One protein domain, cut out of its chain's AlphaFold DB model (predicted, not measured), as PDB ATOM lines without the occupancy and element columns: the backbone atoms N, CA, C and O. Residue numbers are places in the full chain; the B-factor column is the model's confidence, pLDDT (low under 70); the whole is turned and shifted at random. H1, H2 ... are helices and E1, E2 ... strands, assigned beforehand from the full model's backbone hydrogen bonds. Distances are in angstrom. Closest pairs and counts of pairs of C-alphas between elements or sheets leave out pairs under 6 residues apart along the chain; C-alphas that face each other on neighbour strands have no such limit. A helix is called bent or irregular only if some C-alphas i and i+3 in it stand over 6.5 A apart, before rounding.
ATOM      1  N   THR A  28     -47.227 -50.407 -23.811       93.62
ATOM      2  CA  THR A  28     -48.261 -49.544 -23.235       93.62
ATOM      3  C   THR A  28     -47.790 -49.027 -21.890       93.62
ATOM      4  O   THR A  28     -47.390 -49.808 -21.026       93.62
ATOM      5  N   ILE A  29     -47.869 -47.714 -21.705       94.06
ATOM      6  CA  ILE A  29     -47.748 -47.082 -20.398       94.06
ATOM      7  C   ILE A  29     -49.140 -46.691 -19.918       94.06
ATOM      8  O   ILE A  29     -49.913 -46.120 -20.683       94.06
ATOM      9  N   SER A  30     -49.454 -47.021 -18.669       93.44
ATOM     10  CA  SER A  30     -50.707 -46.650 -18.012       93.44
ATOM     11  C   SER A  30     -50.383 -45.825 -16.778       93.44
ATOM     12  O   SER A  30     -49.506 -46.209 -16.006       93.44
ATOM     13  N   LEU A  31     -51.058 -44.690 -16.622       93.94
ATOM     14  CA  LEU A  31     -50.786 -43.721 -15.569       93.94
ATOM     15  C   LEU A  31     -52.052 -42.912 -15.273       93.94
ATOM     16  O   LEU A  31     -52.636 -42.335 -16.189       93.94
ATOM     17  N   GLY A  32     -52.507 -42.882 -14.017       88.50
ATOM     18  CA  GLY A  32     -53.647 -42.040 -13.618       88.50
ATOM     19  C   GLY A  32     -54.943 -42.278 -14.411       88.50
ATOM     20  O   GLY A  32     -55.688 -41.335 -14.671       88.50
ATOM     21  N   GLY A  33     -55.190 -43.519 -14.844       89.19
ATOM     22  CA  GLY A  33     -56.354 -43.889 -15.661       89.19
ATOM     23  C   GLY A  33     -56.232 -43.564 -17.155       89.19
ATOM     24  O   GLY A  33     -57.143 -43.879 -17.918       89.19
ATOM     25  N   GLN A  34     -55.118 -42.974 -17.588       92.75
ATOM     26  CA  GLN A  34     -54.780 -42.779 -18.995       92.75
ATOM     27  C   GLN A  34     -53.777 -43.832 -19.457       92.75
ATOM     28  O   GLN A  34     -53.052 -44.417 -18.650       92.75
ATOM     29  N   SER A  35     -53.718 -44.062 -20.766       94.25
ATOM     30  CA  SER A  35     -52.682 -44.891 -21.366       94.25
ATOM     31  C   SER A  35     -52.152 -44.288 -22.657       94.25
ATOM     32  O   SER A  35     -52.872 -43.625 -23.403       94.25
ATOM     33  N   ALA A  36     -50.870 -44.522 -22.912       94.75
ATOM     34  CA  ALA A  36     -50.219 -44.179 -24.163       94.75
ATOM     35  C   ALA A  36     -49.451 -45.392 -24.680       94.75
ATOM     36  O   ALA A  36     -48.865 -46.163 -23.916       94.75
ATOM     37  N   ILE A  37     -49.464 -45.557 -25.996       92.44
ATOM     38  CA  ILE A  37     -48.663 -46.566 -26.674       92.44
ATOM     39  C   ILE A  37     -47.375 -45.894 -27.140       92.44
ATOM     40  O   ILE A  37     -47.414 -44.803 -27.707       92.44
ATOM     41  N   TYR A  38     -46.246 -46.553 -26.911       92.38
ATOM     42  CA  TYR A  38     -44.952 -46.142 -27.433       92.38
ATOM     43  C   TYR A  38     -44.192 -47.352 -27.969       92.38
ATOM     44  O   TYR A  38     -44.384 -48.483 -27.518       92.38
ATOM     45  N   ARG A  39     -43.302 -47.125 -28.932       93.81
ATOM     46  CA  ARG A  39     -42.364 -48.143 -29.413       93.81
ATOM     47  C   ARG A  39     -40.927 -47.783 -29.029       93.81
ATOM     48  O   ARG A  39     -40.579 -46.598 -29.036       93.81
ATOM     49  N   PRO A  40     -40.081 -48.784 -28.732       90.69
ATOM     50  CA  PRO A  40     -38.648 -48.594 -28.546       90.69
ATOM     51  C   PRO A  40     -37.957 -48.330 -29.892       90.69
ATOM     52  O   PRO A  40     -37.314 -49.203 -30.483       90.69
ATOM     53  N   TRP A  41     -38.135 -47.119 -30.423       90.38
ATOM     54  CA  TRP A  41     -37.643 -46.694 -31.736       90.38
ATOM     55  C   TRP A  41     -36.115 -46.744 -31.871       90.38
ATOM     56  O   TRP A  41     -35.594 -46.744 -32.987       90.38
ATOM     57  N   GLU A  42     -35.381 -46.852 -30.762       85.06
ATOM     58  CA  GLU A  42     -33.951 -47.156 -30.752       85.06
ATOM     59  C   GLU A  42     -33.600 -48.468 -31.474       85.06
ATOM     60  O   GLU A  42     -32.495 -48.591 -31.992       85.06
ATOM     61  N   GLN A  43     -34.543 -49.412 -31.580       86.81
ATOM     62  CA  GLN A  43     -34.346 -50.701 -32.255       86.81
ATOM     63  C   GLN A  43     -34.506 -50.626 -33.781       86.81
ATOM     64  O   GLN A  43     -34.167 -51.576 -34.485       86.81
ATOM     65  N   VAL A  44     -35.026 -49.516 -34.315       90.75
ATOM     66  CA  VAL A  44     -35.164 -49.326 -35.764       90.75
ATOM     67  C   VAL A  44     -33.836 -48.856 -36.332       90.75
ATOM     68  O   VAL A  44     -33.340 -47.816 -35.916       90.75
ATOM     69  N   GLU A  45     -33.268 -49.581 -37.295       87.44
ATOM     70  CA  GLU A  45     -31.980 -49.230 -37.914       87.44
ATOM     71  C   GLU A  45     -32.057 -47.894 -38.672       87.44
ATOM     72  O   GLU A  45     -31.283 -46.976 -38.403       87.44
ATOM     73  N   ASP A  46     -33.060 -47.744 -39.541       90.31
ATOM     74  CA  ASP A  46     -33.313 -46.520 -40.305       90.31
ATOM     75  C   ASP A  46     -34.714 -45.975 -40.001       90.31
ATOM     76  O   ASP A  46     -35.722 -46.396 -40.578       90.31
ATOM     77  N   LEU A  47     -34.769 -45.033 -39.057       91.75
ATOM     78  CA  LEU A  47     -36.011 -44.381 -38.642       91.75
ATOM     79  C   LEU A  47     -36.633 -43.555 -39.782       91.75
ATOM     80  O   LEU A  47     -37.841 -43.348 -39.788       91.75
ATOM     81  N   CYS A  48     -35.848 -43.132 -40.777       92.75
ATOM     82  CA  CYS A  48     -36.334 -42.292 -41.870       92.75
ATOM     83  C   CYS A  48     -37.186 -43.077 -42.884       92.75
ATOM     84  O   CYS A  48     -37.855 -42.482 -43.725       92.75
ATOM     85  N   LEU A  49     -37.187 -44.414 -42.799       92.94
ATOM     86  CA  LEU A  49     -38.083 -45.291 -43.558       92.94
ATOM     87  C   LEU A  49     -39.446 -45.495 -42.873       92.94
ATOM     88  O   LEU A  49     -40.342 -46.104 -43.462       92.94
ATOM     89  N   VAL A  50     -39.608 -45.017 -41.635       93.19
ATOM     90  CA  VAL A  50     -40.880 -45.041 -40.903       93.19
ATOM     91  C   VAL A  50     -41.747 -43.869 -41.361       93.19
ATOM     92  O   VAL A  50     -41.248 -42.793 -41.681       93.19
ATOM     93  N   LYS A  51     -43.067 -44.072 -41.405       92.00
ATOM     94  CA  LYS A  51     -44.016 -42.995 -41.719       92.00
ATOM     95  C   LYS A  51     -43.965 -41.921 -40.633       92.00
ATOM     96  O   LYS A  51     -44.132 -42.245 -39.455       92.00
ATOM     97  N   GLU A  52     -43.791 -40.662 -41.031       93.94
ATOM     98  CA  GLU A  52     -43.740 -39.522 -40.109       93.94
ATOM     99  C   GLU A  52     -44.996 -39.469 -39.235       93.94
ATOM    100  O   GLU A  52     -44.888 -39.321 -38.023       93.94
ATOM    101  N   GLU A  53     -46.180 -39.695 -39.811       92.88
ATOM    102  CA  GLU A  53     -47.448 -39.634 -39.076       92.88
ATOM    103  C   GLU A  53     -47.532 -40.699 -37.979       92.88
ATOM    104  O   GLU A  53     -48.099 -40.452 -36.917       92.88
ATOM    105  N   GLN A  54     -46.944 -41.876 -38.216       91.81
ATOM    106  CA  GLN A  54     -46.893 -42.944 -37.221       91.81
ATOM    107  C   GLN A  54     -45.967 -42.557 -36.065       91.81
ATOM    108  O   GLN A  54     -46.364 -42.629 -34.905       91.81
ATOM    109  N   PHE A  55     -44.745 -42.124 -36.380       94.31
ATOM    110  CA  PHE A  55     -43.764 -41.747 -35.369       94.31
ATOM    111  C   PHE A  55     -44.229 -40.540 -34.543       94.31
ATOM    112  O   PHE A  55     -44.234 -40.589 -33.314       94.31
ATOM    113  N   VAL A  56     -44.650 -39.465 -35.216       94.12
ATOM    114  CA  VAL A  56     -45.098 -38.215 -34.588       94.12
ATOM    115  C   VAL A  56     -46.394 -38.428 -33.806       94.12
ATOM    116  O   VAL A  56     -46.527 -37.884 -32.709       94.12
ATOM    117  N   GLY A  57     -47.319 -39.250 -34.312       93.00
ATOM    118  CA  GLY A  57     -48.557 -39.587 -33.607       93.00
ATOM    119  C   GLY A  57     -48.303 -40.242 -32.247       93.00
ATOM    120  O   GLY A  57     -48.936 -39.871 -31.258       93.00
ATOM    121  N   GLU A  58     -47.322 -41.143 -32.154       93.12
ATOM    122  CA  GLU A  58     -46.908 -41.732 -30.872       93.12
ATOM    123  C   GLU A  58     -46.275 -40.701 -29.929       93.12
ATOM    124  O   GLU A  58     -46.598 -40.682 -28.739       93.12
ATOM    125  N   GLN A  59     -45.439 -39.791 -30.450       95.25
ATOM    126  CA  GLN A  59     -44.864 -38.714 -29.629       95.25
ATOM    127  C   GLN A  59     -45.956 -37.821 -29.032       95.25
ATOM    128  O   GLN A  59     -45.878 -37.435 -27.866       95.25
ATOM    129  N   GLN A  60     -46.989 -37.497 -29.811       93.31
ATOM    130  CA  GLN A  60     -48.117 -36.674 -29.367       93.31
ATOM    131  C   GLN A  60     -48.999 -37.398 -28.341       93.31
ATOM    132  O   GLN A  60     -49.427 -36.785 -27.358       93.31
ATOM    133  N   ALA A  61     -49.234 -38.701 -28.527       92.44
ATOM    134  CA  ALA A  61     -49.978 -39.512 -27.567       92.44
ATOM    135  C   ALA A  61     -49.265 -39.550 -26.207       92.44
ATOM    136  O   ALA A  61     -49.882 -39.267 -25.178       92.44
ATOM    137  N   LEU A  62     -47.950 -39.806 -26.198       95.19
ATOM    138  CA  LEU A  62     -47.169 -39.776 -24.963       95.19
ATOM    139  C   LEU A  62     -47.118 -38.369 -24.356       95.19
ATOM    140  O   LEU A  62     -47.273 -38.223 -23.149       95.19
ATOM    141  N   SER A  63     -46.968 -37.330 -25.180       95.06
ATOM    142  CA  SER A  63     -46.981 -35.931 -24.724       95.06
ATOM    143  C   SER A  63     -48.269 -35.576 -23.984       95.06
ATOM    144  O   SER A  63     -48.219 -34.887 -22.972       95.06
ATOM    145  N   THR A  64     -49.414 -36.074 -24.453       95.56
ATOM    146  CA  THR A  64     -50.710 -35.853 -23.793       95.56
ATOM    147  C   THR A  64     -50.736 -36.478 -22.396       95.56
ATOM    148  O   THR A  64     -51.109 -35.805 -21.437       95.56
ATOM    149  N   LEU A  65     -50.269 -37.725 -22.267       96.81
ATOM    150  CA  LEU A  65     -50.172 -38.416 -20.978       96.81
ATOM    151  C   LEU A  65     -49.184 -37.719 -20.028       96.81
ATOM    152  O   LEU A  65     -49.469 -37.551 -18.845       96.81
ATOM    153  N   LEU A  66     -48.032 -37.271 -20.543       97.19
ATOM    154  CA  LEU A  66     -47.034 -36.552 -19.748       97.19
ATOM    155  C   LEU A  66     -47.539 -35.184 -19.287       97.19
ATOM    156  O   LEU A  66     -47.305 -34.815 -18.142       97.19
ATOM    157  N   ALA A  67     -48.237 -34.441 -20.147       96.69
ATOM    158  CA  ALA A  67     -48.800 -33.143 -19.797       96.69
ATOM    159  C   ALA A  67     -49.864 -33.260 -18.695       96.69
ATOM    160  O   ALA A  67     -49.846 -32.470 -17.751       96.69
ATOM    161  N   ASP A  68     -50.749 -34.261 -18.772       96.50
ATOM    162  CA  ASP A  68     -51.742 -34.535 -17.724       96.50
ATOM    163  C   ASP A  68     -51.070 -34.905 -16.393       96.50
ATOM    164  O   ASP A  68     -51.379 -34.322 -15.350       96.50
ATOM    165  N   TRP A  69     -50.090 -35.813 -16.429       97.06
ATOM    166  CA  TRP A  69     -49.348 -36.217 -15.236       97.06
ATOM    167  C   TRP A  69     -48.572 -35.064 -14.601       97.06
ATOM    168  O   TRP A  69     -48.664 -34.858 -13.389       97.06
ATOM    169  N   LEU A  70     -47.838 -34.284 -15.399       96.69
ATOM    170  CA  LEU A  70     -47.120 -33.102 -14.923       96.69
ATOM    171  C   LEU A  70     -48.095 -32.085 -14.329       96.69
ATOM    172  O   LEU A  70     -47.842 -31.572 -13.243       96.69
ATOM    173  N   GLY A  71     -49.237 -31.845 -14.979       95.19
ATOM    174  CA  GLY A  71     -50.282 -30.961 -14.467       95.19
ATOM    175  C   GLY A  71     -50.757 -31.372 -13.074       95.19
ATOM    176  O   GLY A  71     -50.736 -30.556 -12.151       95.19
ATOM    177  N   LYS A  72     -51.090 -32.656 -12.895       94.94
ATOM    178  CA  LYS A  72     -51.571 -33.229 -11.625       94.94
ATOM    179  C   LYS A  72     -50.497 -33.362 -10.548       94.94
ATOM    180  O   LYS A  72     -50.819 -33.507  -9.376       94.94
ATOM    181  N   THR A  73     -49.222 -33.329 -10.922       95.56
ATOM    182  CA  THR A  73     -48.111 -33.545  -9.990       95.56
ATOM    183  C   THR A  73     -47.178 -32.347  -9.880       95.56
ATOM    184  O   THR A  73     -46.102 -32.490  -9.318       95.56
ATOM    185  N   SER A  74     -47.563 -31.163 -10.354       89.94
ATOM    186  CA  SER A  74     -46.707 -29.962 -10.393       89.94
ATOM    187  C   SER A  74     -46.610 -29.185  -9.076       89.94
ATOM    188  O   SER A  74     -45.812 -28.252  -8.973       89.94
ATOM    189  N   ALA A  75     -47.403 -29.533  -8.060       88.19
ATOM    190  CA  ALA A  75     -47.422 -28.784  -6.809       88.19
ATOM    191  C   ALA A  75     -46.045 -28.801  -6.095       88.19
ATOM    192  O   ALA A  75     -45.323 -29.807  -6.132       88.19
ATOM    193  N   PRO A  76     -45.657 -27.705  -5.410       85.62
ATOM    194  CA  PRO A  76     -44.487 -27.713  -4.533       85.62
ATOM    195  C   PRO A  76     -44.739 -28.625  -3.324       85.62
ATOM    196  O   PRO A  76     -45.886 -28.933  -3.013       85.62
ATOM    197  N   VAL A  77     -43.694 -29.027  -2.593       82.94
ATOM    198  CA  VAL A  77     -43.822 -29.900  -1.398       82.94
ATOM    199  C   VAL A  77     -44.800 -29.328  -0.358       82.94
ATOM    200  O   VAL A  77     -45.532 -30.077   0.285       82.94
ATOM    201  N   ASP A  78     -44.857 -28.000  -0.237       81.81
ATOM    202  CA  ASP A  78     -45.759 -27.295   0.680       81.81
ATOM    203  C   ASP A  78     -47.160 -27.013   0.112       81.81
ATOM    204  O   ASP A  78     -47.984 -26.393   0.788       81.81
ATOM    205  N   GLY A  79     -47.431 -27.456  -1.117       86.44
ATOM    206  CA  GLY A  79     -48.697 -27.265  -1.816       86.44
ATOM    207  C   GLY A  79     -49.843 -28.131  -1.285       86.44
ATOM    208  O   GLY A  79     -49.685 -28.942  -0.370       86.44
ATOM    209  N   GLY A  80     -51.024 -27.949  -1.881       85.88
ATOM    210  CA  GLY A  80     -52.199 -28.775  -1.606       85.88
ATOM    211  C   GLY A  80     -52.046 -30.157  -2.232       85.88
ATOM    212  O   GLY A  80     -52.352 -30.328  -3.405       85.88
ATOM    213  N   TRP A  81     -51.563 -31.117  -1.447       92.12
ATOM    214  CA  TRP A  81     -51.455 -32.521  -1.835       92.12
ATOM    215  C   TRP A  81     -52.525 -33.358  -1.147       92.12
ATOM    216  O   TRP A  81     -52.727 -33.242   0.062       92.12
ATOM    217  N   ASP A  82     -53.132 -34.261  -1.906       90.81
ATOM    218  CA  ASP A  82     -53.897 -35.383  -1.372       90.81
ATOM    219  C   ASP A  82     -53.180 -36.716  -1.658       90.81
ATOM    220  O   ASP A  82     -52.094 -36.770  -2.249       90.81
ATOM    221  N   GLU A  83     -53.777 -37.807  -1.177       92.38
ATOM    222  CA  GLU A  83     -53.217 -39.151  -1.323       92.38
ATOM    223  C   GLU A  83     -53.214 -39.655  -2.769       92.38
ATOM    224  O   GLU A  83     -52.352 -40.462  -3.128       92.38
ATOM    225  N   GLU A  84     -54.138 -39.180  -3.603       93.88
ATOM    226  CA  GLU A  84     -54.237 -39.583  -5.004       93.88
ATOM    227  C   GLU A  84     -53.096 -38.962  -5.810       93.88
ATOM    228  O   GLU A  84     -52.374 -39.673  -6.511       93.88
ATOM    229  N   HIS A  85     -52.844 -37.663  -5.631       94.75
ATOM    230  CA  HIS A  85     -51.765 -36.952  -6.312       94.75
ATOM    231  C   HIS A  85     -50.377 -37.494  -5.944       94.75
ATOM    232  O   HIS A  85     -49.537 -37.680  -6.827       94.75
ATOM    233  N   VAL A  86     -50.113 -37.785  -4.661       95.81
ATOM    234  CA  VAL A  86     -48.809 -38.353  -4.261       95.81
ATOM    235  C   VAL A  86     -48.627 -39.779  -4.788       95.81
ATOM    236  O   VAL A  86     -47.531 -40.147  -5.204       95.81
ATOM    237  N   THR A  87     -49.703 -40.566  -4.844       95.88
ATOM    238  CA  THR A  87     -49.663 -41.918  -5.420       95.88
ATOM    239  C   THR A  87     -49.410 -41.864  -6.926       95.88
ATOM    240  O   THR A  87     -48.598 -42.632  -7.435       95.88
ATOM    241  N   LEU A  88     -50.021 -40.908  -7.631       96.81
ATOM    242  CA  LEU A  88     -49.774 -40.665  -9.052       96.81
ATOM    243  C   LEU A  88     -48.328 -40.210  -9.331       96.81
ATOM    244  O   LEU A  88     -47.728 -40.618 -10.329       96.81
ATOM    245  N   LEU A  89     -47.747 -39.383  -8.456       97.25
ATOM    246  CA  LEU A  89     -46.341 -38.975  -8.544       97.25
ATOM    247  C   LEU A  89     -45.400 -40.184  -8.419       97.25
ATOM    248  O   LEU A  89     -44.502 -40.350  -9.243       97.25
ATOM    249  N   GLU A  90     -45.627 -41.049  -7.428       96.31
ATOM    250  CA  GLU A  90     -44.831 -42.266  -7.218       96.31
ATOM    251  C   GLU A  90     -45.002 -43.287  -8.342       96.31
ATOM    252  O   GLU A  90     -44.029 -43.905  -8.781       96.31
ATOM    253  N   GLU A  91     -46.230 -43.457  -8.839       96.19
ATOM    254  CA  GLU A  91     -46.494 -44.316  -9.985       96.19
ATOM    255  C   GLU A  91     -45.712 -43.826 -11.204       96.19
ATOM    256  O   GLU A  91     -44.978 -44.613 -11.806       96.19
ATOM    257  N   GLY A  92     -45.786 -42.525 -11.507       96.75
ATOM    258  CA  GLY A  92     -45.048 -41.904 -12.605       96.75
ATOM    259  C   GLY A  92     -43.541 -42.097 -12.472       96.75
ATOM    260  O   GLY A  92     -42.893 -42.552 -13.415       96.75
ATOM    261  N   ALA A  93     -42.993 -41.859 -11.278       96.50
ATOM    262  CA  ALA A  93     -41.575 -42.064 -10.989       96.50
ATOM    263  C   ALA A  93     -41.104 -43.505 -11.236       96.50
ATOM    264  O   ALA A  93     -39.958 -43.734 -11.626       96.50
ATOM    265  N   ARG A  94     -41.994 -44.484 -11.046       95.88
ATOM    266  CA  ARG A  94     -41.711 -45.904 -11.262       95.88
ATOM    267  C   ARG A  94     -41.817 -46.322 -12.729       95.88
ATOM    268  O   ARG A  94     -40.996 -47.118 -13.178       95.88
ATOM    269  N   VAL A  95     -42.835 -45.858 -13.460       95.69
ATOM    270  CA  VAL A  95     -43.185 -46.419 -14.784       95.69
ATOM    271  C   VAL A  95     -42.689 -45.595 -15.973       95.69
ATOM    272  O   VAL A  95     -42.461 -46.157 -17.041       95.69
ATOM    273  N   LEU A  96     -42.495 -44.284 -15.806       96.19
ATOM    274  CA  LEU A  96     -42.087 -43.388 -16.890       96.19
ATOM    275  C   LEU A  96     -40.612 -43.494 -17.336       96.19
ATOM    276  O   LEU A  96     -40.381 -43.270 -18.527       96.19
ATOM    277  N   PRO A  97     -39.605 -43.830 -16.492       95.56
ATOM    278  CA  PRO A  97     -38.196 -43.737 -16.898       95.56
ATOM    279  C   PRO A  97     -37.831 -44.461 -18.208       95.56
ATOM    280  O   PRO A  97     -37.177 -43.842 -19.053       95.56
ATOM    281  N   PRO A  98     -38.262 -45.720 -18.452       93.06
ATOM    282  CA  PRO A  98     -37.925 -46.419 -19.694       93.06
ATOM    283  C   PRO A  98     -38.521 -45.739 -20.932       93.06
ATOM    284  O   PRO A  98     -37.830 -45.557 -21.935       93.06
ATOM    285  N   ALA A  99     -39.784 -45.308 -20.843       93.81
ATOM    286  CA  ALA A  99     -40.470 -44.615 -21.928       93.81
ATOM    287  C   ALA A  99     -39.810 -43.259 -22.221       93.81
ATOM    288  O   ALA A  99     -39.547 -42.944 -23.381       93.81
ATOM    289  N   ILE A 100     -39.473 -42.493 -21.176       95.50
ATOM    290  CA  ILE A 100     -38.796 -41.199 -21.309       95.50
ATOM    291  C   ILE A 100     -37.453 -41.369 -22.025       95.50
ATOM    292  O   ILE A 100     -37.196 -40.699 -23.027       95.50
ATOM    293  N   SER A 101     -36.612 -42.289 -21.547       93.06
ATOM    294  CA  SER A 101     -35.283 -42.524 -22.116       93.06
ATOM    295  C   SER A 101     -35.353 -42.947 -23.586       93.06
ATOM    296  O   SER A 101     -34.629 -42.401 -24.421       93.06
ATOM    297  N   SER A 102     -36.240 -43.892 -23.914       91.88
ATOM    298  CA  SER A 102     -36.430 -44.379 -25.285       91.88
ATOM    299  C   SER A 102     -36.894 -43.258 -26.225       91.88
ATOM    300  O   SER A 102     -36.270 -43.015 -27.262       91.88
ATOM    301  N   GLN A 103     -37.925 -42.493 -25.843       94.19
ATOM    302  CA  GLN A 103     -38.462 -41.441 -26.711       94.19
ATOM    303  C   GLN A 103     -37.509 -40.255 -26.878       94.19
ATOM    304  O   GLN A 103     -37.406 -39.698 -27.971       94.19
ATOM    305  N   LYS A 104     -36.738 -39.896 -25.845       94.56
ATOM    306  CA  LYS A 104     -35.716 -38.842 -25.955       94.56
ATOM    307  C   LYS A 104     -34.674 -39.172 -27.022       94.56
ATOM    308  O   LYS A 104     -34.349 -38.303 -27.830       94.56
ATOM    309  N   ALA A 105     -34.177 -40.410 -27.046       90.88
ATOM    310  CA  ALA A 105     -33.236 -40.864 -28.069       90.88
ATOM    311  C   ALA A 105     -33.890 -40.910 -29.460       90.88
ATOM    312  O   ALA A 105     -33.291 -40.494 -30.454       90.88
ATOM    313  N   ALA A 106     -35.140 -41.371 -29.527       93.38
ATOM    314  CA  ALA A 106     -35.903 -41.466 -30.762       93.38
ATOM    315  C   ALA A 106     -36.152 -40.099 -31.417       93.38
ATOM    316  O   ALA A 106     -35.985 -39.958 -32.628       93.38
ATOM    317  N   ILE A 107     -36.500 -39.076 -30.630       94.81
ATOM    318  CA  ILE A 107     -36.749 -37.719 -31.128       94.81
ATOM    319  C   ILE A 107     -35.502 -37.124 -31.785       94.81
ATOM    320  O   ILE A 107     -35.614 -36.524 -32.854       94.81
ATOM    321  N   GLU A 108     -34.311 -37.306 -31.204       92.56
ATOM    322  CA  GLU A 108     -33.076 -36.797 -31.817       92.56
ATOM    323  C   GLU A 108     -32.801 -37.450 -33.180       92.56
ATOM    324  O   GLU A 108     -32.392 -36.778 -34.128       92.56
ATOM    325  N   ARG A 109     -33.124 -38.740 -33.327       93.81
ATOM    326  CA  ARG A 109     -33.054 -39.436 -34.622       93.81
ATOM    327  C   ARG A 109     -34.137 -38.956 -35.593       93.81
ATOM    328  O   ARG A 109     -33.850 -38.755 -36.767       93.81
ATOM    329  N   GLY A 110     -35.356 -38.713 -35.111       94.06
ATOM    330  CA  GLY A 110     -36.460 -38.182 -35.919       94.06
ATOM    331  C   GLY A 110     -36.155 -36.794 -36.493       94.06
ATOM    332  O   GLY A 110     -36.457 -36.525 -37.656       94.06
ATOM    333  N   LYS A 111     -35.457 -35.942 -35.729       93.19
ATOM    334  CA  LYS A 111     -34.947 -34.649 -36.218       93.19
ATOM    335  C   LYS A 111     -33.968 -34.826 -37.381       93.19
ATOM    336  O   LYS A 111     -34.051 -34.080 -38.355       93.19
ATOM    337  N   ALA A 112     -33.086 -35.829 -37.326       92.38
ATOM    338  CA  ALA A 112     -32.176 -36.144 -38.432       92.38
ATOM    339  C   ALA A 112     -32.930 -36.586 -39.705       92.38
ATOM    340  O   ALA A 112     -32.484 -36.295 -40.814       92.38
ATOM    341  N   CYS A 113     -34.110 -37.197 -39.547       93.25
ATOM    342  CA  CYS A 113     -35.026 -37.552 -40.635       93.25
ATOM    343  C   CYS A 113     -35.929 -36.399 -41.109       93.25
ATOM    344  O   CYS A 113     -36.730 -36.598 -42.019       93.25
ATOM    345  N   ARG A 114     -35.797 -35.193 -40.533       93.88
ATOM    346  CA  ARG A 114     -36.631 -34.007 -40.814       93.88
ATOM    347  C   ARG A 114     -38.120 -34.178 -40.492       93.88
ATOM    348  O   ARG A 114     -38.948 -33.492 -41.087       93.88
ATOM    349  N   PHE A 115     -38.460 -35.045 -39.540       95.00
ATOM    350  CA  PHE A 115     -39.820 -35.100 -39.009       95.00
ATOM    351  C   PHE A 115     -40.150 -33.809 -38.251       95.00
ATOM    352  O   PHE A 115     -39.324 -33.274 -37.502       95.00
ATOM    353  N   ASN A 116     -41.363 -33.305 -38.446       93.19
ATOM    354  CA  ASN A 116     -41.841 -32.052 -37.882       93.19
ATOM    355  C   ASN A 116     -42.564 -32.280 -36.545       93.19
ATOM    356  O   ASN A 116     -42.937 -33.393 -36.189       93.19
ATOM    357  N   GLY A 117     -42.770 -31.204 -35.777       91.12
ATOM    358  CA  GLY A 117     -43.583 -31.254 -34.552       91.12
ATOM    359  C   GLY A 117     -42.934 -31.954 -33.349       91.12
ATOM    360  O   GLY A 117     -43.635 -32.311 -32.408       91.12
ATOM    361  N   LEU A 118     -41.610 -32.139 -33.348       91.75
ATOM    362  CA  LEU A 118     -40.891 -32.875 -32.296       91.75
ATOM    363  C   LEU A 118     -40.388 -32.020 -31.116       91.75
ATOM    364  O   LEU A 118     -39.873 -32.568 -30.143       91.75
ATOM    365  N   SER A 119     -40.511 -30.689 -31.171       87.94
ATOM    366  CA  SER A 119     -40.008 -29.791 -30.116       87.94
ATOM    367  C   SER A 119     -40.822 -29.869 -28.822       87.94
ATOM    368  O   SER A 119     -40.246 -30.075 -27.758       87.94
ATOM    369  N   ALA A 120     -42.150 -29.756 -28.906       91.00
ATOM    370  CA  ALA A 120     -43.023 -29.825 -27.734       91.00
ATOM    371  C   ALA A 120     -42.957 -31.193 -27.015       91.00
ATOM    372  O   ALA A 120     -42.788 -31.202 -25.795       91.00
ATOM    373  N   PRO A 121     -42.970 -32.346 -27.723       92.44
ATOM    374  CA  PRO A 121     -42.725 -33.639 -27.086       92.44
ATOM    375  C   PRO A 121     -41.386 -33.717 -26.352       92.44
ATOM    376  O   PRO A 121     -41.312 -34.267 -25.253       92.44
ATOM    377  N   ARG A 122     -40.324 -33.133 -26.924       94.62
ATOM    378  CA  ARG A 122     -39.003 -33.129 -26.290       94.62
ATOM    379  C   ARG A 122     -39.007 -32.377 -24.962       94.62
ATOM    380  O   ARG A 122     -38.454 -32.873 -23.986       94.62
ATOM    381  N   GLU A 123     -39.630 -31.205 -24.931       95.44
ATOM    382  CA  GLU A 123     -39.701 -30.382 -23.726       95.44
ATOM    383  C   GLU A 123     -40.448 -31.097 -22.592       95.44
ATOM    384  O   GLU A 123     -39.967 -31.125 -21.458       95.44
ATOM    385  N   LEU A 124     -41.581 -31.737 -22.901       96.75
ATOM    386  CA  LEU A 124     -42.358 -32.505 -21.924       96.75
ATOM    387  C   LEU A 124     -41.586 -33.707 -21.379       96.75
ATOM    388  O   LEU A 124     -41.653 -33.978 -20.184       96.75
ATOM    389  N   LEU A 125     -40.814 -34.401 -22.220       96.94
ATOM    390  CA  LEU A 125     -39.945 -35.491 -21.773       96.94
ATOM    391  C   LEU A 125     -38.856 -34.999 -20.811       96.94
ATOM    392  O   LEU A 125     -38.582 -35.661 -19.812       96.94
ATOM    393  N   ASP A 126     -38.258 -33.835 -21.078       96.56
ATOM    394  CA  ASP A 126     -37.249 -33.240 -20.195       96.56
ATOM    395  C   ASP A 126     -37.861 -32.760 -18.865       96.56
ATOM    396  O   ASP A 126     -37.253 -32.927 -17.807       96.56
ATOM    397  N   GLN A 127     -39.072 -32.192 -18.888       97.06
ATOM    398  CA  GLN A 127     -39.817 -31.857 -17.667       97.06
ATOM    399  C   GLN A 127     -40.179 -33.114 -16.868       97.06
ATOM    400  O   GLN A 127     -40.003 -33.143 -15.649       97.06
ATOM    401  N   ALA A 128     -40.637 -34.166 -17.549       96.81
ATOM    402  CA  ALA A 128     -41.016 -35.414 -16.910       96.81
ATOM    403  C   ALA A 128     -39.820 -36.115 -16.261       96.81
ATOM    404  O   ALA A 128     -39.928 -36.572 -15.129       96.81
ATOM    405  N   GLU A 129     -38.662 -36.140 -16.922       97.31
ATOM    406  CA  GLU A 129     -37.432 -36.709 -16.363       97.31
ATOM    407  C   GLU A 129     -37.000 -36.004 -15.069       97.31
ATOM    408  O   GLU A 129     -36.701 -36.663 -14.068       97.31
ATOM    409  N   ARG A 130     -37.020 -34.662 -15.063       96.31
ATOM    410  CA  ARG A 130     -36.758 -33.876 -13.849       96.31
ATOM    411  C   ARG A 130     -37.751 -34.227 -12.752       96.31
ATOM    412  O   ARG A 130     -37.337 -34.535 -11.638       96.31
ATOM    413  N   ARG A 131     -39.046 -34.272 -13.077       96.12
ATOM    414  CA  ARG A 131     -40.082 -34.559 -12.082       96.12
ATOM    415  C   ARG A 131     -39.967 -35.967 -11.498       96.12
ATOM    416  O   ARG A 131     -40.144 -36.141 -10.298       96.12
ATOM    417  N   VAL A 132     -39.629 -36.959 -12.320       96.25
ATOM    418  CA  VAL A 132     -39.351 -38.338 -11.883       96.25
ATOM    419  C   VAL A 132     -38.153 -38.390 -10.934       96.25
ATOM    420  O   VAL A 132     -38.179 -39.130  -9.952       96.25
ATOM    421  N   THR A 133     -37.118 -37.597 -11.206       95.12
ATOM    422  CA  THR A 133     -35.924 -37.516 -10.354       95.12
ATOM    423  C   THR A 133     -36.260 -36.873  -9.008       95.12
ATOM    424  O   THR A 133     -35.962 -37.447  -7.964       95.12
ATOM    425  N   GLU A 134     -36.961 -35.736  -9.020       93.25
ATOM    426  CA  GLU A 134     -37.426 -35.043  -7.811       93.25
ATOM    427  C   GLU A 134     -38.350 -35.916  -6.952       93.25
ATOM    428  O   GLU A 134     -38.255 -35.896  -5.725       93.25
ATOM    429  N   ALA A 135     -39.222 -36.708  -7.587       94.38
ATOM    430  CA  ALA A 135     -40.213 -37.543  -6.913       94.38
ATOM    431  C   ALA A 135     -39.606 -38.484  -5.864       94.38
ATOM    432  O   ALA A 135     -40.252 -38.758  -4.851       94.38
ATOM    433  N   GLN A 136     -38.373 -38.955  -6.083       89.31
ATOM    434  CA  GLN A 136     -37.678 -39.851  -5.154       89.31
ATOM    435  C   GLN A 136     -37.481 -39.215  -3.774       89.31
ATOM    436  O   GLN A 136     -37.584 -39.903  -2.758       89.31
ATOM    437  N   ASP A 137     -37.255 -37.901  -3.738       89.50
ATOM    438  CA  ASP A 137     -37.032 -37.154  -2.505       89.50
ATOM    439  C   ASP A 137     -38.298 -36.423  -2.036       89.50
ATOM    440  O   ASP A 137     -38.524 -36.291  -0.828       89.50
ATOM    441  N   THR A 138     -39.149 -35.955  -2.956       91.25
ATOM    442  CA  THR A 138     -40.341 -35.169  -2.607       91.25
ATOM    443  C   THR A 138     -41.524 -36.029  -2.176       91.25
ATOM    444  O   THR A 138     -42.213 -35.649  -1.228       91.25
ATOM    445  N   ALA A 139     -41.775 -37.184  -2.804       93.56
ATOM    446  CA  ALA A 139     -42.946 -38.005  -2.479       93.56
ATOM    447  C   ALA A 139     -42.949 -38.494  -1.013       93.56
ATOM    448  O   ALA A 139     -43.968 -38.313  -0.338       93.56
ATOM    449  N   PRO A 140     -41.827 -38.984  -0.439       92.31
ATOM    450  CA  PRO A 140     -41.771 -39.338   0.980       92.31
ATOM    451  C   PRO A 140     -42.045 -38.155   1.922       92.31
ATOM    452  O   PRO A 140     -42.704 -38.318   2.952       92.31
ATOM    453  N   GLN A 141     -41.577 -36.952   1.569       91.31
ATOM    454  CA  GLN A 141     -41.830 -35.736   2.351       91.31
ATOM    455  C   GLN A 141     -43.315 -35.353   2.322       91.31
ATOM    456  O   GLN A 141     -43.902 -35.066   3.368       91.31
ATOM    457  N   ILE A 142     -43.937 -35.408   1.142       92.81
ATOM    458  CA  ILE A 142     -45.369 -35.148   0.959       92.81
ATOM    459  C   ILE A 142     -46.199 -36.164   1.758       92.81
ATOM    460  O   ILE A 142     -47.094 -35.767   2.506       92.81
ATOM    461  N   ARG A 143     -45.869 -37.464   1.687       93.00
ATOM    462  CA  ARG A 143     -46.554 -38.508   2.473       93.00
ATOM    463  C   ARG A 143     -46.461 -38.258   3.974       93.00
ATOM    464  O   ARG A 143     -47.473 -38.352   4.667       93.00
ATOM    465  N   ALA A 144     -45.279 -37.906   4.478       90.94
ATOM    466  CA  ALA A 144     -45.103 -37.595   5.893       90.94
ATOM    467  C   ALA A 144     -45.952 -36.391   6.325       90.94
ATOM    468  O   ALA A 144     -46.558 -36.419   7.395       90.94
ATOM    469  N   ARG A 145     -46.063 -35.363   5.475       90.69
ATOM    470  CA  ARG A 145     -46.920 -34.197   5.729       90.69
ATOM    471  C   ARG A 145     -48.403 -34.567   5.756       90.69
ATOM    472  O   ARG A 145     -49.094 -34.168   6.689       90.69
ATOM    473  N   ILE A 146     -48.887 -35.337   4.780       92.12
ATOM    474  CA  ILE A 146     -50.279 -35.819   4.759       92.12
ATOM    475  C   ILE A 146     -50.569 -36.630   6.028       92.12
ATOM    476  O   ILE A 146     -51.566 -36.389   6.706       92.12
ATOM    477  N   ALA A 147     -49.669 -37.545   6.397       92.12
ATOM    478  CA  ALA A 147     -49.801 -38.344   7.609       92.12
ATOM    479  C   ALA A 147     -49.809 -37.474   8.877       92.12
ATOM    480  O   ALA A 147     -50.597 -37.726   9.787       92.12
ATOM    481  N   LEU A 148     -48.977 -36.429   8.936       92.00
ATOM    482  CA  LEU A 148     -48.954 -35.480  10.047       92.00
ATOM    483  C   LEU A 148     -50.266 -34.697  10.159       92.00
ATOM    484  O   LEU A 148     -50.784 -34.537  11.262       92.00
TER     485      LEU A 148
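What this domain is: This is residues 28 to 148 of the 266 residues of an uncharacterized protein of Archangium gephyra (UniProt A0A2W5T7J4). A rod of helices, in which H1, the bent H2 and H3 run mostly lengthwise, has a small hairpin of two strands, E1 and E2, packed on one side, chiefly on H1. H1, the second arm of H2 and H3 form an up-and-down bundle, and H3 reaches one end of the rod while the loop of residues 39 to 51 lies toward the other. The printed part has 121 residues with two strands and then three helices along the chain, in the order E1, E2, H1, H2, H3; the sheet E1 - E2 is antiparallel and the class is mostly helix. It is compact, with a radius of gyration of the C-alphas of 15.8 A, and spans 56 by 22 by 21 A.

How they stand to each other: E1, residues 28 to 31, and E2, residues 34 to 38, are antiparallel neighbours in a hairpin, with N 29 and O 36, and N 34 and O 31, each 2.9 A apart. E2 comes closest to H1, residues 52 to 73, at the C-alphas of Ala 36 and Leu 62, 5.4 A. H2, residues 83 to 112, was assigned as one helix by its hydrogen bonds but is bent, with C-alphas 95 and 98 7.2 A apart; its arms H2a, residues 83 to 95, and H2b, residues 98 to 112, stand at a steep tilt of 59 degrees. H1 touches H2a with residues 69 to 73 alone, closest at the C-alphas of Thr 73 and Leu 89, 5.9 A; this helical hairpin runs opposite ways at a tilt of 37 degrees, only just steep. H1 and H2b are close but not clearly touching, with the C-alphas of Gln 59 and Gln 103 7.5 A apart. H3, residues 119 to 148, touches H2a at a steep tilt of 49 degrees, closest at the C-alphas of Ala 93 and Val 132, 4.4 A. With residues 122 to 129 alone H3 touches H2b, closest at the C-alphas of Ile 100 and Leu 125, 5.8 A, in a helical hairpin at a shallow tilt of 18 degrees. With residues 120 to 131 alone H3 touches H1, the same way at a shallow tilt of 25 degrees, closest at the C-alphas of Ser 63 and Pro 121, 5.4 A. Both strands are apart from H3. Every O i to N i+4 pair is within hydrogen-bond range in H1 and H2a, against 10 of 11 in H2b and 22 of 26 in H3.

Where its parts are: E1 begins at C-alpha 28 (-48.261, -49.544, -23.235) and measures 10.0 A, E2 13.4 A. H1 measures 31.0 A, from C-alpha 52 (-43.740, -39.522, -40.109); H2a measures 18.3 A and H2b 22.1 A. H3 measures 41.5 A, with a kink of 56 degrees near residue 136, and ends at C-alpha 148 (-48.954, -35.480, 10.047).

The domain as a whole: The C-alphas farthest apart, those of Leu 49 and Leu 148, are 55.6 A apart. The printed part has no cut, and the link from E2 to H1 is long. The mean pLDDT of the printed part of this model is 93.1, and no printed residue is under 70.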